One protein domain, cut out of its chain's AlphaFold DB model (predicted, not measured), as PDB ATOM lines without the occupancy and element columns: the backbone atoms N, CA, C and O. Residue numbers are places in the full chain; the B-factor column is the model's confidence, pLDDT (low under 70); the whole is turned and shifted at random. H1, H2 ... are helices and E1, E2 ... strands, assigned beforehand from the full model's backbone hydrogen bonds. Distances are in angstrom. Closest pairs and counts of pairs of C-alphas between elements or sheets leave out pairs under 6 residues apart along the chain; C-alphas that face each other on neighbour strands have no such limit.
ATOM      1  N   ASP A 104     258.449 166.008 281.987       39.22
ATOM      2  CA  ASP A 104     257.477 165.407 282.898       39.22
ATOM      3  C   ASP A 104     256.492 166.387 283.573       39.22
ATOM      4  O   ASP A 104     256.883 167.270 284.338       39.22
ATOM      5  N   LYS A 105     255.192 166.139 283.352       45.22
ATOM      6  CA  LYS A 105     254.051 166.352 284.272       45.22
ATOM      7  C   LYS A 105     254.085 167.596 285.184       45.22
ATOM      8  O   LYS A 105     253.789 167.507 286.379       45.22
ATOM      9  N   LYS A 106     254.330 168.779 284.627       55.34
ATOM     10  CA  LYS A 106     253.743 170.025 285.142       55.34
ATOM     11  C   LYS A 106     252.854 170.608 284.060       55.34
ATOM     12  O   LYS A 106     253.265 170.635 282.905       55.34
ATOM     13  N   ASP A 107     251.663 171.064 284.445       67.50
ATOM     14  CA  ASP A 107     250.838 171.864 283.542       67.50
ATOM     15  C   ASP A 107     251.710 173.016 283.012       67.50
ATOM     16  O   ASP A 107     252.378 173.688 283.819       67.50
ATOM     17  N   PRO A 108     251.781 173.205 281.683       79.38
ATOM     18  CA  PRO A 108     252.578 174.263 281.108       79.38
ATOM     19  C   PRO A 108     252.139 175.612 281.659       79.38
ATOM     20  O   PRO A 108     250.996 175.834 282.078       79.38
ATOM     21  N   TRP A 109     253.091 176.529 281.670       87.75
ATOM     22  CA  TRP A 109     252.848 177.879 282.128       87.75
ATOM     23  C   TRP A 109     253.513 178.879 281.203       87.75
ATOM     24  O   TRP A 109     254.576 178.622 280.637       87.75
ATOM     25  N   PHE A 110     252.887 180.042 281.100       90.12
ATOM     26  CA  PHE A 110     253.393 181.171 280.344       90.12
ATOM     27  C   PHE A 110     253.518 182.390 281.256       90.12
ATOM     28  O   PHE A 110     252.631 182.662 282.068       90.12
ATOM     29  N   ILE A 111     254.651 183.090 281.175       89.56
ATOM     30  CA  ILE A 111     254.893 184.317 281.938       89.56
ATOM     31  C   ILE A 111     254.961 185.493 280.978       89.56
ATOM     32  O   ILE A 111     255.808 185.542 280.092       89.56
ATOM     33  N   ALA A 112     254.149 186.501 281.265       89.44
ATOM     34  CA  ALA A 112     254.272 187.826 280.693       89.44
ATOM     35  C   ALA A 112     254.748 188.792 281.776       89.44
ATOM     36  O   ALA A 112     254.108 188.954 282.815       89.44
ATOM     37  N   ARG A 113     255.906 189.414 281.563       87.88
ATOM     38  CA  ARG A 113     256.417 190.483 282.428       87.88
ATOM     39  C   ARG A 113     256.120 191.822 281.788       87.88
ATOM     40  O   ARG A 113     255.970 191.912 280.578       87.88
ATOM     41  N   SER A 114     256.151 192.844 282.620       86.81
ATOM     42  CA  SER A 114     256.002 194.222 282.195       86.81
ATOM     43  C   SER A 114     254.604 194.577 281.676       86.81
ATOM     44  O   SER A 114     254.480 195.386 280.767       86.81
ATOM     45  N   ILE A 115     253.559 193.988 282.265       89.12
ATOM     46  CA  ILE A 115     252.167 194.158 281.820       89.12
ATOM     47  C   ILE A 115     251.422 195.118 282.754       89.12
ATOM     48  O   ILE A 115     251.540 194.981 283.976       89.12
ATOM     49  N   SER A 116     250.685 196.086 282.198       89.69
ATOM     50  CA  SER A 116     249.811 196.989 282.965       89.69
ATOM     51  C   SER A 116     248.528 196.281 283.423       89.69
ATOM     52  O   SER A 116     248.250 195.159 283.009       89.69
ATOM     53  N   TYR A 117     247.733 196.891 284.304       85.81
ATOM     54  CA  TYR A 117     246.456 196.273 284.684       85.81
ATOM     55  C   TYR A 117     245.419 196.394 283.556       85.81
ATOM     56  O   TYR A 117     244.683 195.447 283.298       85.81
ATOM     57  N   GLU A 118     245.426 197.513 282.835       88.56
ATOM     58  CA  GLU A 118     244.554 197.797 281.693       88.56
ATOM     59  C   GLU A 118     244.759 196.789 280.545       88.56
ATOM     60  O   GLU A 118     243.796 196.309 279.936       88.56
ATOM     61  N   ASP A 119     246.011 196.403 280.285       91.00
ATOM     62  CA  ASP A 119     246.324 195.352 279.309       91.00
ATOM     63  C   ASP A 119     245.722 194.007 279.730       91.00
ATOM     64  O   ASP A 119     245.247 193.238 278.896       91.00
ATOM     65  N   ILE A 120     245.701 193.714 281.032       88.88
ATOM     66  CA  ILE A 120     245.148 192.460 281.556       88.88
ATOM     67  C   ILE A 120     243.640 192.453 281.425       88.88
ATOM     68  O   ILE A 120     243.090 191.444 281.000       88.88
ATOM     69  N   GLU A 121     242.966 193.560 281.734       89.31
ATOM     70  CA  GLU A 121     241.524 193.669 281.506       89.31
ATOM     71  C   GLU A 121     241.178 193.411 280.034       89.31
ATOM     72  O   GLU A 121     240.252 192.651 279.741       89.31
ATOM     73  N   SER A 122     241.990 193.943 279.116       92.38
ATOM     74  CA  SER A 122     241.844 193.708 277.677       92.38
ATOM     75  C   SER A 122     242.054 192.233 277.307       92.38
ATOM     76  O   SER A 122     241.225 191.649 276.608       92.38
ATOM     77  N   VAL A 123     243.110 191.592 277.822       93.56
ATOM     78  CA  VAL A 123     243.373 190.153 277.628       93.56
ATOM     79  C   VAL A 123     242.213 189.304 278.150       93.56
ATOM     80  O   VAL A 123     241.742 188.408 277.453       93.56
ATOM     81  N   ILE A 124     241.726 189.583 279.360       93.56
ATOM     82  CA  ILE A 124     240.626 188.836 279.976       93.56
ATOM     83  C   ILE A 124     239.332 189.000 279.169       93.56
ATOM     84  O   ILE A 124     238.616 188.016 278.988       93.56
ATOM     85  N   SER A 125     239.042 190.201 278.652       93.44
ATOM     86  CA  SER A 125     237.885 190.429 277.774       93.44
ATOM     87  C   SER A 125     237.974 189.583 276.505       93.44
ATOM     88  O   SER A 125     237.032 188.863 276.183       93.44
ATOM     89  N   LEU A 126     239.131 189.589 275.834       91.81
ATOM     90  CA  LEU A 126     239.348 188.814 274.610       91.81
ATOM     91  C   LEU A 126     239.224 187.303 274.845       91.81
ATOM     92  O   LEU A 126     238.631 186.601 274.032       91.81
ATOM     93  N   ILE A 127     239.718 186.798 275.980       93.44
ATOM     94  CA  ILE A 127     239.556 185.385 276.352       93.44
ATOM     95  C   ILE A 127     238.075 185.040 276.557       93.44
ATOM     96  O   ILE A 127     237.644 183.966 276.152       93.44
ATOM     97  N   LYS A 128     237.276 185.931 277.158       92.38
ATOM     98  CA  LYS A 128     235.830 185.712 277.357       92.38
ATOM     99  C   LYS A 128     235.023 185.769 276.054       92.38
ATOM    100  O   LYS A 128     233.939 185.195 275.997       92.38
ATOM    101  N   GLU A 129     235.536 186.447 275.030       88.88
ATOM    102  CA  GLU A 129     234.941 186.518 273.687       88.88
ATOM    103  C   GLU A 129     235.306 185.320 272.792       88.88
ATOM    104  O   GLU A 129     234.697 185.127 271.739       88.88
ATOM    105  N   SER A 130     236.282 184.507 273.206       84.88
ATOM    106  CA  SER A 130     236.736 183.325 272.473       84.88
ATOM    107  C   SER A 130     235.630 182.285 272.272       84.88
ATOM    108  O   SER A 130     234.872 181.968 273.189       84.88
ATOM    109  N   SER A 131     235.612 181.639 271.101       81.56
ATOM    110  CA  SER A 131     234.786 180.447 270.857       81.56
ATOM    111  C   SER A 131     235.215 179.225 271.678       81.56
ATOM    112  O   SER A 131     234.455 178.264 271.783       81.56
ATOM    113  N   PHE A 132     236.421 179.240 272.253       85.00
ATOM    114  CA  PHE A 132     236.949 178.169 273.099       85.00
ATOM    115  C   PHE A 132     236.669 178.391 274.584       85.00
ATOM    116  O   PHE A 132     236.919 177.487 275.384       85.00
ATOM    117  N   TYR A 133     236.131 179.550 274.963       89.12
ATOM    118  CA  TYR A 133     235.675 179.828 276.317       89.12
ATOM    119  C   TYR A 133     234.301 179.183 276.571       89.12
ATOM    120  O   TYR A 133     233.332 179.442 275.864       89.12
ATOM    121  N   GLU A 134     234.208 178.331 277.598       88.69
ATOM    122  CA  GLU A 134     232.943 177.710 278.031       88.69
ATOM    123  C   GLU A 134     232.313 178.497 279.184       88.69
ATOM    124  O   GLU A 134     231.132 178.837 279.149       88.69
ATOM    125  N   SER A 135     233.084 178.754 280.244       91.69
ATOM    126  CA  SER A 135     232.573 179.414 281.448       91.69
ATOM    127  C   SER A 135     233.689 179.908 282.363       91.69
ATOM    128  O   SER A 135     234.749 179.286 282.456       91.69
ATOM    129  N   GLU A 136     233.414 180.950 283.138       94.25
ATOM    130  CA  GLU A 136     234.249 181.379 284.256       94.25
ATOM    131  C   GLU A 136     234.004 180.490 285.483       94.25
ATOM    132  O   GLU A 136     232.868 180.197 285.858       94.25
ATOM    133  N   LEU A 137     235.090 180.023 286.093       89.19
ATOM    134  CA  LEU A 137     235.063 179.193 287.289       89.19
ATOM    135  C   LEU A 137     235.199 180.065 288.543       89.19
ATOM    136  O   LEU A 137     235.867 181.106 288.503       89.19
ATOM    137  N   PRO A 138     234.648 179.614 289.688       83.38
ATOM    138  CA  PRO A 138     234.881 180.270 290.963       83.38
ATOM    139  C   PRO A 138     236.380 180.402 291.236       83.38
ATOM    140  O   PRO A 138     237.133 179.421 291.224       83.38
ATOM    141  N   HIS A 139     236.810 181.626 291.501       75.00
ATOM    142  CA  HIS A 139     238.174 181.948 291.873       75.00
ATOM    143  C   HIS A 139     238.146 182.816 293.127       75.00
ATOM    144  O   HIS A 139     237.271 183.659 293.308       75.00
ATOM    145  N   SER A 140     239.083 182.557 294.031       61.84
ATOM    146  CA  SER A 140     239.371 183.447 295.145       61.84
ATOM    147  C   SER A 140     240.566 184.319 294.776       61.84
ATOM    148  O   SER A 140     241.430 183.893 294.006       61.84
ATOM    149  N   GLU A 141     240.674 185.494 295.393       59.34
ATOM    150  CA  GLU A 141     241.937 186.233 295.506       59.34
ATOM    151  C   GLU A 141     242.910 185.467 296.425       59.34
ATOM    152  O   GLU A 141     243.331 185.937 297.484       59.34
ATOM    153  N   GLY A 142     243.232 184.219 296.083       48.16
ATOM    154  CA  GLY A 142     244.190 183.415 296.826       48.16
ATOM    155  C   GLY A 142     245.535 184.139 296.856       48.16
ATOM    156  O   GLY A 142     246.153 184.333 295.815       48.16
ATOM    157  N   ASN A 143     245.984 184.529 298.054       58.50
ATOM    158  CA  ASN A 143     247.193 185.324 298.330       58.50
ATOM    159  C   ASN A 143     247.112 186.837 298.020       58.50
ATOM    160  O   ASN A 143     248.151 187.499 298.039       58.50
ATOM    161  N   GLY A 144     245.918 187.398 297.788       72.06
ATOM    162  CA  GLY A 144     245.717 188.845 297.589       72.06
ATOM    163  C   GLY A 144     246.142 189.373 296.213       72.06
ATOM    164  O   GLY A 144     246.417 190.562 296.072       72.06
ATOM    165  N   PHE A 145     246.238 188.487 295.217       82.25
ATOM    166  CA  PHE A 145     246.515 188.829 293.821       82.25
ATOM    167  C   PHE A 145     245.282 188.552 292.950       82.25
ATOM    168  O   PHE A 145     244.668 187.488 293.120       82.25
ATOM    169  N   PRO A 146     244.947 189.435 291.987       87.12
ATOM    170  CA  PRO A 146     243.898 189.163 291.012       87.12
ATOM    171  C   PRO A 146     244.163 187.840 290.290       87.12
ATOM    172  O   PRO A 146     245.252 187.612 289.752       87.12
ATOM    173  N   THR A 147     243.186 186.939 290.338       90.50
ATOM    174  CA  THR A 147     243.285 185.598 289.762       90.50
ATOM    175  C   THR A 147     241.987 185.265 289.059       90.50
ATOM    176  O   THR A 147     240.949 185.315 289.697       90.50
ATOM    177  N   TRP A 148     242.050 184.852 287.801       92.62
ATOM    178  CA  TRP A 148     240.905 184.396 287.019       92.62
ATOM    179  C   TRP A 148     241.047 182.916 286.701       92.62
ATOM    180  O   TRP A 148     242.153 182.415 286.485       92.62
ATOM    181  N   LYS A 149     239.919 182.206 286.662       94.56
ATOM    182  CA  LYS A 149     239.869 180.804 286.251       94.56
ATOM    183  C   LYS A 149     238.796 180.612 285.200       94.56
ATOM    184  O   LYS A 149     237.646 180.973 285.426       94.56
ATOM    185  N   PHE A 150     239.159 179.990 284.091       95.44
ATOM    186  CA  PHE A 150     238.260 179.710 282.981       95.44
ATOM    187  C   PHE A 150     238.240 178.223 282.680       95.44
ATOM    188  O   PHE A 150     239.228 177.512 282.873       95.44
ATOM    189  N   LYS A 151     237.097 177.760 282.195       92.00
ATOM    190  CA  LYS A 151     236.931 176.439 281.614       92.00
ATOM    191  C   LYS A 151     236.848 176.589 280.102       92.00
ATOM    192  O   LYS A 151     236.075 177.420 279.624       92.00
ATOM    193  N   GLY A 152     237.649 175.809 279.385       84.88
ATOM    194  CA  GLY A 152     237.595 175.738 277.930       84.88
ATOM    195  C   GLY A 152     236.661 174.640 277.433       84.88
ATOM    196  O   GLY A 152     236.310 173.720 278.179       84.88
ATOM    197  N   VAL A 153     236.271 174.721 276.161       79.06
ATOM    198  CA  VAL A 153     235.349 173.762 275.520       79.06
ATOM    199  C   VAL A 153     235.879 172.322 275.516       79.06
ATOM    200  O   VAL A 153     235.085 171.385 275.611       79.06
ATOM    201  N   GLN A 154     237.205 172.122 275.511       73.88
ATOM    202  CA  GLN A 154     237.849 170.804 275.646       73.88
ATOM    203  C   GLN A 154     238.008 170.365 277.118       73.88
ATOM    204  O   GLN A 154     238.777 169.444 277.443       73.88
ATOM    205  N   LYS A 155     237.255 171.007 278.020       78.69
ATOM    206  CA  LYS A 155     237.186 170.757 279.466       78.69
ATOM    207  C   LYS A 155     238.510 170.981 280.202       78.69
ATOM    208  O   LYS A 155     238.674 170.521 281.333       78.69
ATOM    209  N   GLU A 156     239.452 171.694 279.594       84.31
ATOM    210  CA  GLU A 156     240.629 172.231 280.263       84.31
ATOM    211  C   GLU A 156     240.257 173.328 281.259       84.31
ATOM    212  O   GLU A 156     239.236 174.005 281.136       84.31
ATOM    213  N   THR A 157     241.115 173.510 282.259       90.88
ATOM    214  CA  THR A 157     241.068 174.664 283.155       90.88
ATOM    215  C   THR A 157     242.255 175.562 282.854       90.88
ATOM    216  O   THR A 157     243.398 175.101 282.866       90.88
ATOM    217  N   LEU A 158     241.966 176.835 282.617       93.44
ATOM    218  CA  LEU A 158     242.928 177.909 282.462       93.44
ATOM    219  C   LEU A 158     242.919 178.764 283.726       93.44
ATOM    220  O   LEU A 158     241.858 179.165 284.194       93.44
ATOM    221  N   THR A 159     244.086 179.052 284.286       94.00
ATOM    222  CA  THR A 159     244.254 179.968 285.418       94.00
ATOM    223  C   THR A 159     245.167 181.111 285.006       94.00
ATOM    224  O   THR A 159     246.253 180.874 284.482       94.00
ATOM    225  N   ILE A 160     244.737 182.342 285.266       93.56
ATOM    226  CA  ILE A 160     245.525 183.557 285.061       93.56
ATOM    227  C   ILE A 160     245.710 184.226 286.411       93.56
ATOM    228  O   ILE A 160     244.728 184.574 287.055       93.56
ATOM    229  N   THR A 161     246.950 184.426 286.841       91.62
ATOM    230  CA  THR A 161     247.274 185.179 288.059       91.62
ATOM    231  C   THR A 161     248.087 186.407 287.694       91.62
ATOM    232  O   THR A 161     249.121 186.299 287.031       91.62
ATOM    233  N   TYR A 162     247.651 187.572 288.165       90.19
ATOM    234  CA  TYR A 162     248.402 188.810 288.030       90.19
ATOM    235  C   TYR A 162     249.137 189.158 289.322       90.19
ATOM    236  O   TYR A 162     248.549 189.542 290.330       90.19
ATOM    237  N   PHE A 163     250.460 189.055 289.284       87.25
ATOM    238  CA  PHE A 163     251.338 189.385 290.396       87.25
ATOM    239  C   PHE A 163     251.675 190.872 290.399       87.25
ATOM    240  O   PHE A 163     252.755 191.285 289.969       87.25
ATOM    241  N   ASN A 164     250.748 191.665 290.923       75.88
ATOM    242  CA  ASN A 164     250.989 193.047 291.301       75.88
ATOM    243  C   ASN A 164     250.180 193.384 292.559       75.88
ATOM    244  O   ASN A 164     248.973 193.154 292.605       75.88
ATOM    245  N   LYS A 165     250.836 193.902 293.600       56.38
ATOM    246  CA  LYS A 165     250.134 194.385 294.792       56.38
ATOM    247  C   LYS A 165     249.670 195.816 294.519       56.38
ATOM    248  O   LYS A 165     250.454 196.735 294.692       56.38
ATOM    249  N   LEU A 166     248.421 195.961 294.065       54.66
ATOM    250  CA  LEU A 166     247.578 197.172 294.089       54.66
ATOM    251  C   LEU A 166     248.315 198.519 294.297       54.66
ATOM    252  O   LEU A 166     248.240 199.098 295.378       54.66
ATOM    253  N   SER A 167     248.967 199.050 293.255       50.88
ATOM    254  CA  SER A 167     249.210 200.498 293.094       50.88
ATOM    255  C   SER A 167     249.737 200.822 291.687       50.88
ATOM    256  O   SER A 167     250.947 200.932 291.504       50.88
ATOM    257  N   GLY A 168     248.847 200.932 290.690       52.91
ATOM    258  CA  GLY A 168     249.103 201.593 289.391       52.91
ATOM    259  C   GLY A 168     250.393 201.217 288.647       52.91
ATOM    260  O   GLY A 168     250.968 202.055 287.962       52.91
ATOM    261  N   GLY A 169     250.896 199.998 288.855       67.12
ATOM    262  CA  GLY A 169     252.232 199.591 288.435       67.12
ATOM    263  C   GLY A 169     252.225 198.553 287.324       67.12
ATOM    264  O   GLY A 169     251.237 197.866 287.076       67.12
ATOM    265  N   ILE A 170     253.393 198.407 286.716       79.31
ATOM    266  CA  ILE A 170     253.740 197.343 285.785       79.31
ATOM    267  C   ILE A 170     253.968 196.044 286.580       79.31
ATOM    268  O   ILE A 170     254.775 196.020 287.510       79.31
ATOM    269  N   GLY A 171     253.268 194.964 286.229       86.88
ATOM    270  CA  GLY A 171     253.326 193.688 286.940       86.88
ATOM    271  C   GLY A 171     253.710 192.492 286.070       86.88
ATOM    272  O   GLY A 171     254.270 192.615 284.976       86.88
ATOM    273  N   LYS A 172     253.427 191.298 286.599       89.44
ATOM    274  CA  LYS A 172     253.690 190.015 285.940       89.44
ATOM    275  C   LYS A 172     252.413 189.189 285.861       89.44
ATOM    276  O   LYS A 172     251.838 188.861 286.894       89.44
ATOM    277  N   LEU A 173     252.030 188.778 284.662       91.50
ATOM    278  CA  LEU A 173     250.962 187.817 284.423       91.50
ATOM    279  C   LEU A 173     251.544 186.400 284.325       91.50
ATOM    280  O   LEU A 173     252.592 186.173 283.717       91.50
ATOM    281  N   LEU A 174     250.870 185.449 284.965       91.94
ATOM    282  CA  LEU A 174     251.149 184.021 284.896       91.94
ATOM    283  C   LEU A 174     249.904 183.303 284.385       91.94
ATOM    284  O   LEU A 174     248.862 183.339 285.032       91.94
ATOM    285  N   LEU A 175     250.048 182.622 283.258       93.25
ATOM    286  CA  LEU A 175     249.059 181.727 282.678       93.25
ATOM    287  C   LEU A 175     249.438 180.286 283.033       93.25
ATOM    288  O   LEU A 175     250.601 179.912 282.881       93.25
ATOM    289  N   GLN A 176     248.489 179.476 283.487       91.31
ATOM    290  CA  GLN A 176     248.696 178.060 283.809       91.31
ATOM    291  C   GLN A 176     247.499 177.236 283.348       91.31
ATOM    292  O   GLN A 176     246.354 177.633 283.557       91.31
ATOM    293  N   GLY A 177     247.746 176.068 282.772       87.12
ATOM    294  CA  GLY A 177     246.683 175.164 282.352       87.12
ATOM    295  C   GLY A 177     247.212 174.057 281.461       87.12
ATOM    296  O   GLY A 177     248.390 174.031 281.123       87.12
ATOM    297  N   LYS A 178     246.335 173.133 281.073       81.38
ATOM    298  CA  LYS A 178     246.677 172.123 280.063       81.38
ATOM    299  C   LYS A 178     246.828 172.804 278.694       81.38
ATOM    300  O   LYS A 178     246.031 173.702 278.421       81.38
ATOM    301  N   PRO A 179     247.773 172.376 277.833       78.31
ATOM    302  CA  PRO A 179     247.998 172.971 276.515       78.31
ATOM    303  C   PRO A 179     246.891 172.542 275.543       78.31
ATOM    304  O   PRO A 179     247.079 171.688 274.689       78.31
ATOM    305  N   LYS A 180     245.701 173.100 275.749       79.38
ATOM    306  CA  LYS A 180     244.495 172.913 274.940       79.38
ATOM    307  C   LYS A 180     244.088 174.246 274.308       79.38
ATOM    308  O   LYS A 180     244.703 175.273 274.613       79.38
ATOM    309  N   LEU A 181     243.059 174.237 273.459       82.69
ATOM    310  CA  LEU A 181     242.674 175.381 272.619       82.69
ATOM    311  C   LEU A 181     242.628 176.718 273.378       82.69
ATOM    312  O   LEU A 181     243.285 177.669 272.957       82.69
ATOM    313  N   LEU A 182     241.950 176.787 274.533       87.69
ATOM    314  CA  LEU A 182     241.809 178.051 275.268       87.69
ATOM    315  C   LEU A 182     243.136 178.541 275.872       87.69
ATOM    316  O   LEU A 182     243.418 179.739 275.869       87.69
ATOM    317  N   PHE A 183     243.966 177.634 276.399       88.19
ATOM    318  CA  PHE A 183     245.273 177.993 276.970       88.19
ATOM    319  C   PHE A 183     246.188 178.597 275.906       88.19
ATOM    320  O   PHE A 183     246.882 179.581 276.143       88.19
ATOM    321  N   LEU A 184     246.173 178.009 274.721       83.44
ATOM    322  CA  LEU A 184     247.081 178.348 273.642       83.44
ATOM    323  C   LEU A 184     246.661 179.613 272.897       83.44
ATOM    324  O   LEU A 184     247.504 180.473 272.649       83.44
ATOM    325  N   GLU A 185     245.364 179.784 272.640       86.81
ATOM    326  CA  GLU A 185     244.836 181.057 272.145       86.81
ATOM    327  C   GLU A 185     245.111 182.188 273.148       86.81
ATOM    328  O   GLU A 185     245.460 183.300 272.762       86.81
ATOM    329  N   SER A 186     245.070 181.905 274.455       91.88
ATOM    330  CA  SER A 186     245.447 182.902 275.464       91.88
ATOM    331  C   SER A 186     246.916 183.324 275.347       91.88
ATOM    332  O   SER A 186     247.214 184.506 275.508       91.88
ATOM    333  N   ILE A 187     247.841 182.409 275.029       89.56
ATOM    334  CA  ILE A 187     249.243 182.768 274.736       89.56
ATOM    335  C   ILE A 187     249.315 183.663 273.495       89.56
ATOM    336  O   ILE A 187     250.012 184.678 273.513       89.56
ATOM    337  N   GLU A 188     248.584 183.329 272.434       86.56
ATOM    338  CA  GLU A 188     248.519 184.139 271.213       86.56
ATOM    339  C   GLU A 188     248.012 185.564 271.500       86.56
ATOM    340  O   GLU A 188     248.608 186.538 271.037       86.56
ATOM    341  N   ILE A 189     246.966 185.699 272.322       90.06
ATOM    342  CA  ILE A 189     246.421 186.988 272.766       90.06
ATOM    343  C   ILE A 189     247.459 187.760 273.587       90.06
ATOM    344  O   ILE A 189     247.700 188.931 273.316       90.06
ATOM    345  N   ILE A 190     248.098 187.132 274.577       91.69
ATOM    346  CA  ILE A 190     249.045 187.830 275.463       91.69
ATOM    347  C   ILE A 190     250.307 188.254 274.704       91.69
ATOM    348  O   ILE A 190     250.851 189.329 274.948       91.69
ATOM    349  N   THR A 191     250.785 187.436 273.768       89.06
ATOM    350  CA  THR A 191     251.995 187.743 272.990       89.06
ATOM    351  C   THR A 191     251.845 188.955 272.076       89.06
ATOM    352  O   THR A 191     252.852 189.553 271.700       89.06
ATOM    353  N   GLN A 192     250.611 189.371 271.782       88.38
ATOM    354  CA  GLN A 192     250.328 190.627 271.090       88.38
ATOM    355  C   GLN A 192     250.790 191.877 271.855       88.38
ATOM    356  O   GLN A 192     250.939 192.932 271.241       88.38
ATOM    357  N   LEU A 193     251.014 191.771 273.169       90.00
ATOM    358  CA  LEU A 193     251.463 192.878 274.018       90.00
ATOM    359  C   LEU A 193     252.973 193.154 273.914       90.00
ATOM    360  O   LEU A 193     253.438 194.166 274.427       90.00
ATOM    361  N   PHE A 194     253.751 192.266 273.288       89.62
ATOM    362  CA  PHE A 194     255.208 192.414 273.166       89.62
ATOM    363  C   PHE A 194     255.607 192.910 271.792       89.62
ATOM    364  O   PHE A 194     254.862 192.726 270.837       89.62
ATOM    365  N   GLU A 195     256.807 193.471 271.671       88.12
ATOM    366  CA  GLU A 195     257.417 193.778 270.377       88.12
ATOM    367  C   GLU A 195     257.724 192.501 269.577       88.12
ATOM    368  O   GLU A 195     257.948 191.424 270.141       88.12
ATOM    369  N   THR A 196     257.716 192.603 268.243       85.31
ATOM    370  CA  THR A 196     257.887 191.445 267.343       85.31
ATOM    371  C   THR A 196     259.197 190.691 267.601       85.31
ATOM    372  O   THR A 196     259.240 189.458 267.577       85.31
ATOM    373  N   ASP A 197     260.287 191.406 267.844       85.81
ATOM    374  CA  ASP A 197     261.603 190.840 268.139       85.81
ATOM    375  C   ASP A 197     261.650 190.137 269.506       85.81
ATOM    376  O   ASP A 197     262.321 189.115 269.637       85.81
ATOM    377  N   GLU A 198     260.854 190.578 270.481       87.56
ATOM    378  CA  GLU A 198     260.818 189.991 271.824       87.56
ATOM    379  C   GLU A 198     260.036 188.673 271.933       87.56
ATOM    380  O   GLU A 198     260.271 187.918 272.880       87.56
ATOM    381  N   ILE A 199     259.126 188.369 270.998       87.38
ATOM    382  CA  ILE A 199     258.196 187.223 271.100       87.38
ATOM    383  C   ILE A 199     258.921 185.915 271.434       87.38
ATOM    384  O   ILE A 199     258.560 185.243 272.403       87.38
ATOM    385  N   SER A 200     259.964 185.566 270.681       85.75
ATOM    386  CA  SER A 200     260.715 184.323 270.885       85.75
ATOM    387  C   SER A 200     261.344 184.260 272.274       85.75
ATOM    388  O   SER A 200     261.280 183.227 272.935       85.75
ATOM    389  N   ASN A 201     261.887 185.381 272.760       85.81
ATOM    390  CA  ASN A 201     262.476 185.468 274.093       85.81
ATOM    391  C   ASN A 201     261.416 185.252 275.186       85.81
ATOM    392  O   ASN A 201     261.641 184.465 276.102       85.81
ATOM    393  N   LYS A 202     260.233 185.876 275.074       85.31
ATOM    394  CA  LYS A 202     259.137 185.705 276.054       85.31
ATOM    395  C   LYS A 202     258.589 184.280 276.078       85.31
ATOM    396  O   LYS A 202     258.273 183.738 277.140       85.31
ATOM    397  N   LEU A 203     258.490 183.664 274.906       83.12
ATOM    398  CA  LEU A 203     258.099 182.270 274.761       83.12
ATOM    399  C   LEU A 203     259.164 181.340 275.374       83.12
ATOM    400  O   LEU A 203     258.816 180.470 276.166       83.12
ATOM    401  N   ASN A 204     260.454 181.594 275.144       82.25
ATOM    402  CA  ASN A 204     261.557 180.841 275.757       82.25
ATOM    403  C   ASN A 204     261.648 180.994 277.285       82.25
ATOM    404  O   ASN A 204     262.069 180.067 277.976       82.25
ATOM    405  N   GLU A 205     261.254 182.146 277.837       82.62
ATOM    406  CA  GLU A 205     261.154 182.357 279.290       82.62
ATOM    407  C   GLU A 205     260.021 181.548 279.942       82.62
ATOM    408  O   GLU A 205     259.962 181.439 281.171       82.62
ATOM    409  N   SER A 206     259.114 180.998 279.136       77.38
ATOM    410  CA  SER A 206     257.923 180.296 279.589       77.38
ATOM    411  C   SER A 206     258.140 178.789 279.663       77.38
ATOM    412  O   SER A 206     258.736 178.182 278.780       77.38
ATOM    413  N   GLY A 207     257.590 178.140 280.692       71.56
ATOM    414  CA  GLY A 207     257.632 176.678 280.854       71.56
ATOM    415  C   GLY A 207     256.685 175.917 279.926       71.56
ATOM    416  O   GLY A 207     256.234 174.831 280.281       71.56
ATOM    417  N   PHE A 208     256.334 176.522 278.797       71.50
ATOM    418  CA  PHE A 208     255.430 175.992 277.790       71.50
ATOM    419  C   PHE A 208     256.197 175.403 276.598       71.50
ATOM    420  O   PHE A 208     255.800 174.362 276.083       71.50
ATOM    421  N   PHE A 209     257.328 176.007 276.217       67.44
ATOM    422  CA  PHE A 209     258.201 175.475 275.175       67.44
ATOM    423  C   PHE A 209     259.233 174.543 275.786       67.44
ATOM    424  O   PHE A 209     259.924 174.877 276.748       67.44
ATOM    425  N   GLU A 210     259.350 173.358 275.209       58.94
ATOM    426  CA  GLU A 210     260.327 172.380 275.667       58.94
ATOM    427  C   GLU A 210     261.727 172.673 275.110       58.94
ATOM    428  O   GLU A 210     262.738 172.451 275.780       58.94
ATOM    429  N   SER A 211     261.776 173.215 273.891       64.25
ATOM    430  CA  SER A 211     262.985 173.648 273.199       64.25
ATOM    431  C   SER A 211     263.091 175.162 273.152       64.25
ATOM    432  O   SER A 211     262.102 175.853 272.924       64.25
ATOM    433  N   HIS A 212     264.321 175.658 273.247       74.88
ATOM    434  CA  HIS A 212     264.616 177.049 272.941       74.88
ATOM    435  C   HIS A 212     264.321 177.339 271.460       74.88
ATOM    436  O   HIS A 212     264.864 176.674 270.577       74.88
ATOM    437  N   ILE A 213     263.496 178.348 271.201       80.75
ATOM    438  CA  ILE A 213     263.214 178.902 269.878       80.75
ATOM    439  C   ILE A 213     264.497 179.542 269.347       80.75
ATOM    440  O   ILE A 213     265.035 180.471 269.951       80.75
TER     441      ILE A 213
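Overview. This is residues 104 to 213 of the 395 residues of the protein "RnlA-toxin_C domain-containing protein" of Streptococcus sp. M334 (UniProt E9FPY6). Picture a twisted and curled sheet of five strands with two helices, H1 and H2, side by side over one of its faces, making two layers, helices on one face of a sheet. A short third helix, H3, sits by the edge strand E1 and only grazes the sheet. The 110 printed residues hold three named helices and five named strands in the order E1 H1 E2 E3 E4 E5 H2 H3; the sheet's order is E1 E5 E4 E3 E2, all antiparallel, and the class is mixed, helices and strands. The whole is compact, with a radius of gyration of the C-alphas of 13.4 A, and spans 36 by 35 by 27 A.

Arrangement. Start in the sheet at E5, residues 171 to 177. One neighbour of E5 is the edge strand E1, residues 109 to 115, antiparallel to it at 162 degrees, with N 112 and O 173 within hydrogen-bond range at 2.9 A. Its other neighbour is E4, residues 157 to 163, antiparallel at 165 degrees, with N 161 and O 174 at 2.8 A. Next comes E3, residues 147 to 152, with N 150 and O 158 at 2.8 A, and then edge strand E2, residues 133 to 136, with N 151 and O 135 at 2.8 A. E2 E3 E4 E5 form a meander, each strand the antiparallel neighbour of the one before, and its three successive pairs are hairpins. Look now for H1, residues 117 to 129, which lies over E4 at a height over the sheet of 8.6 A and runs along the strands, at 2 degrees to E4 on the local plane. On the same face is H2, residues 181 to 191. H1, with residues 123 to 127 alone, touches H2; the closest C-alphas, of Ile 127 and Ser 186, are 6.5 A apart, at a shallow tilt of 33 degrees, only just short of steep, opposite ways. H3, residues 199 to 204, only grazes the sheet with residues 202 to 204; its closest C-alphas to E1 are those of Lys 202 and Ala 112, 7.0 A. H3 is close to but not clearly touching H2, and is apart from H1. In H1, H2 and H3 every O i to N i+4 pair is within hydrogen-bond range.

Along the chain. Find C-alpha 171 at (253.326, 193.688, 286.940); from there E5 runs 20.2 A to C-alpha 177. E4 measures 19.4 A, E3 16.4 A, E1 16.3 A and E2 8.2 A. H1 begins at C-alpha 117, (246.456, 196.273, 284.684), and runs 18.7 A; H2 measures 15.5 A. H3, 8.6 A, ends at C-alpha 204, (261.557, 180.841, 275.757).

Size, cuts and confidence. The C-alphas farthest apart are those of Asp 104 and Gly 168, 37.7 A. The printed part has no cut, and no link is long. Confidence is under 70 at residues 104 to 107, 140 to 143, 165 to 169 and 209 to 211.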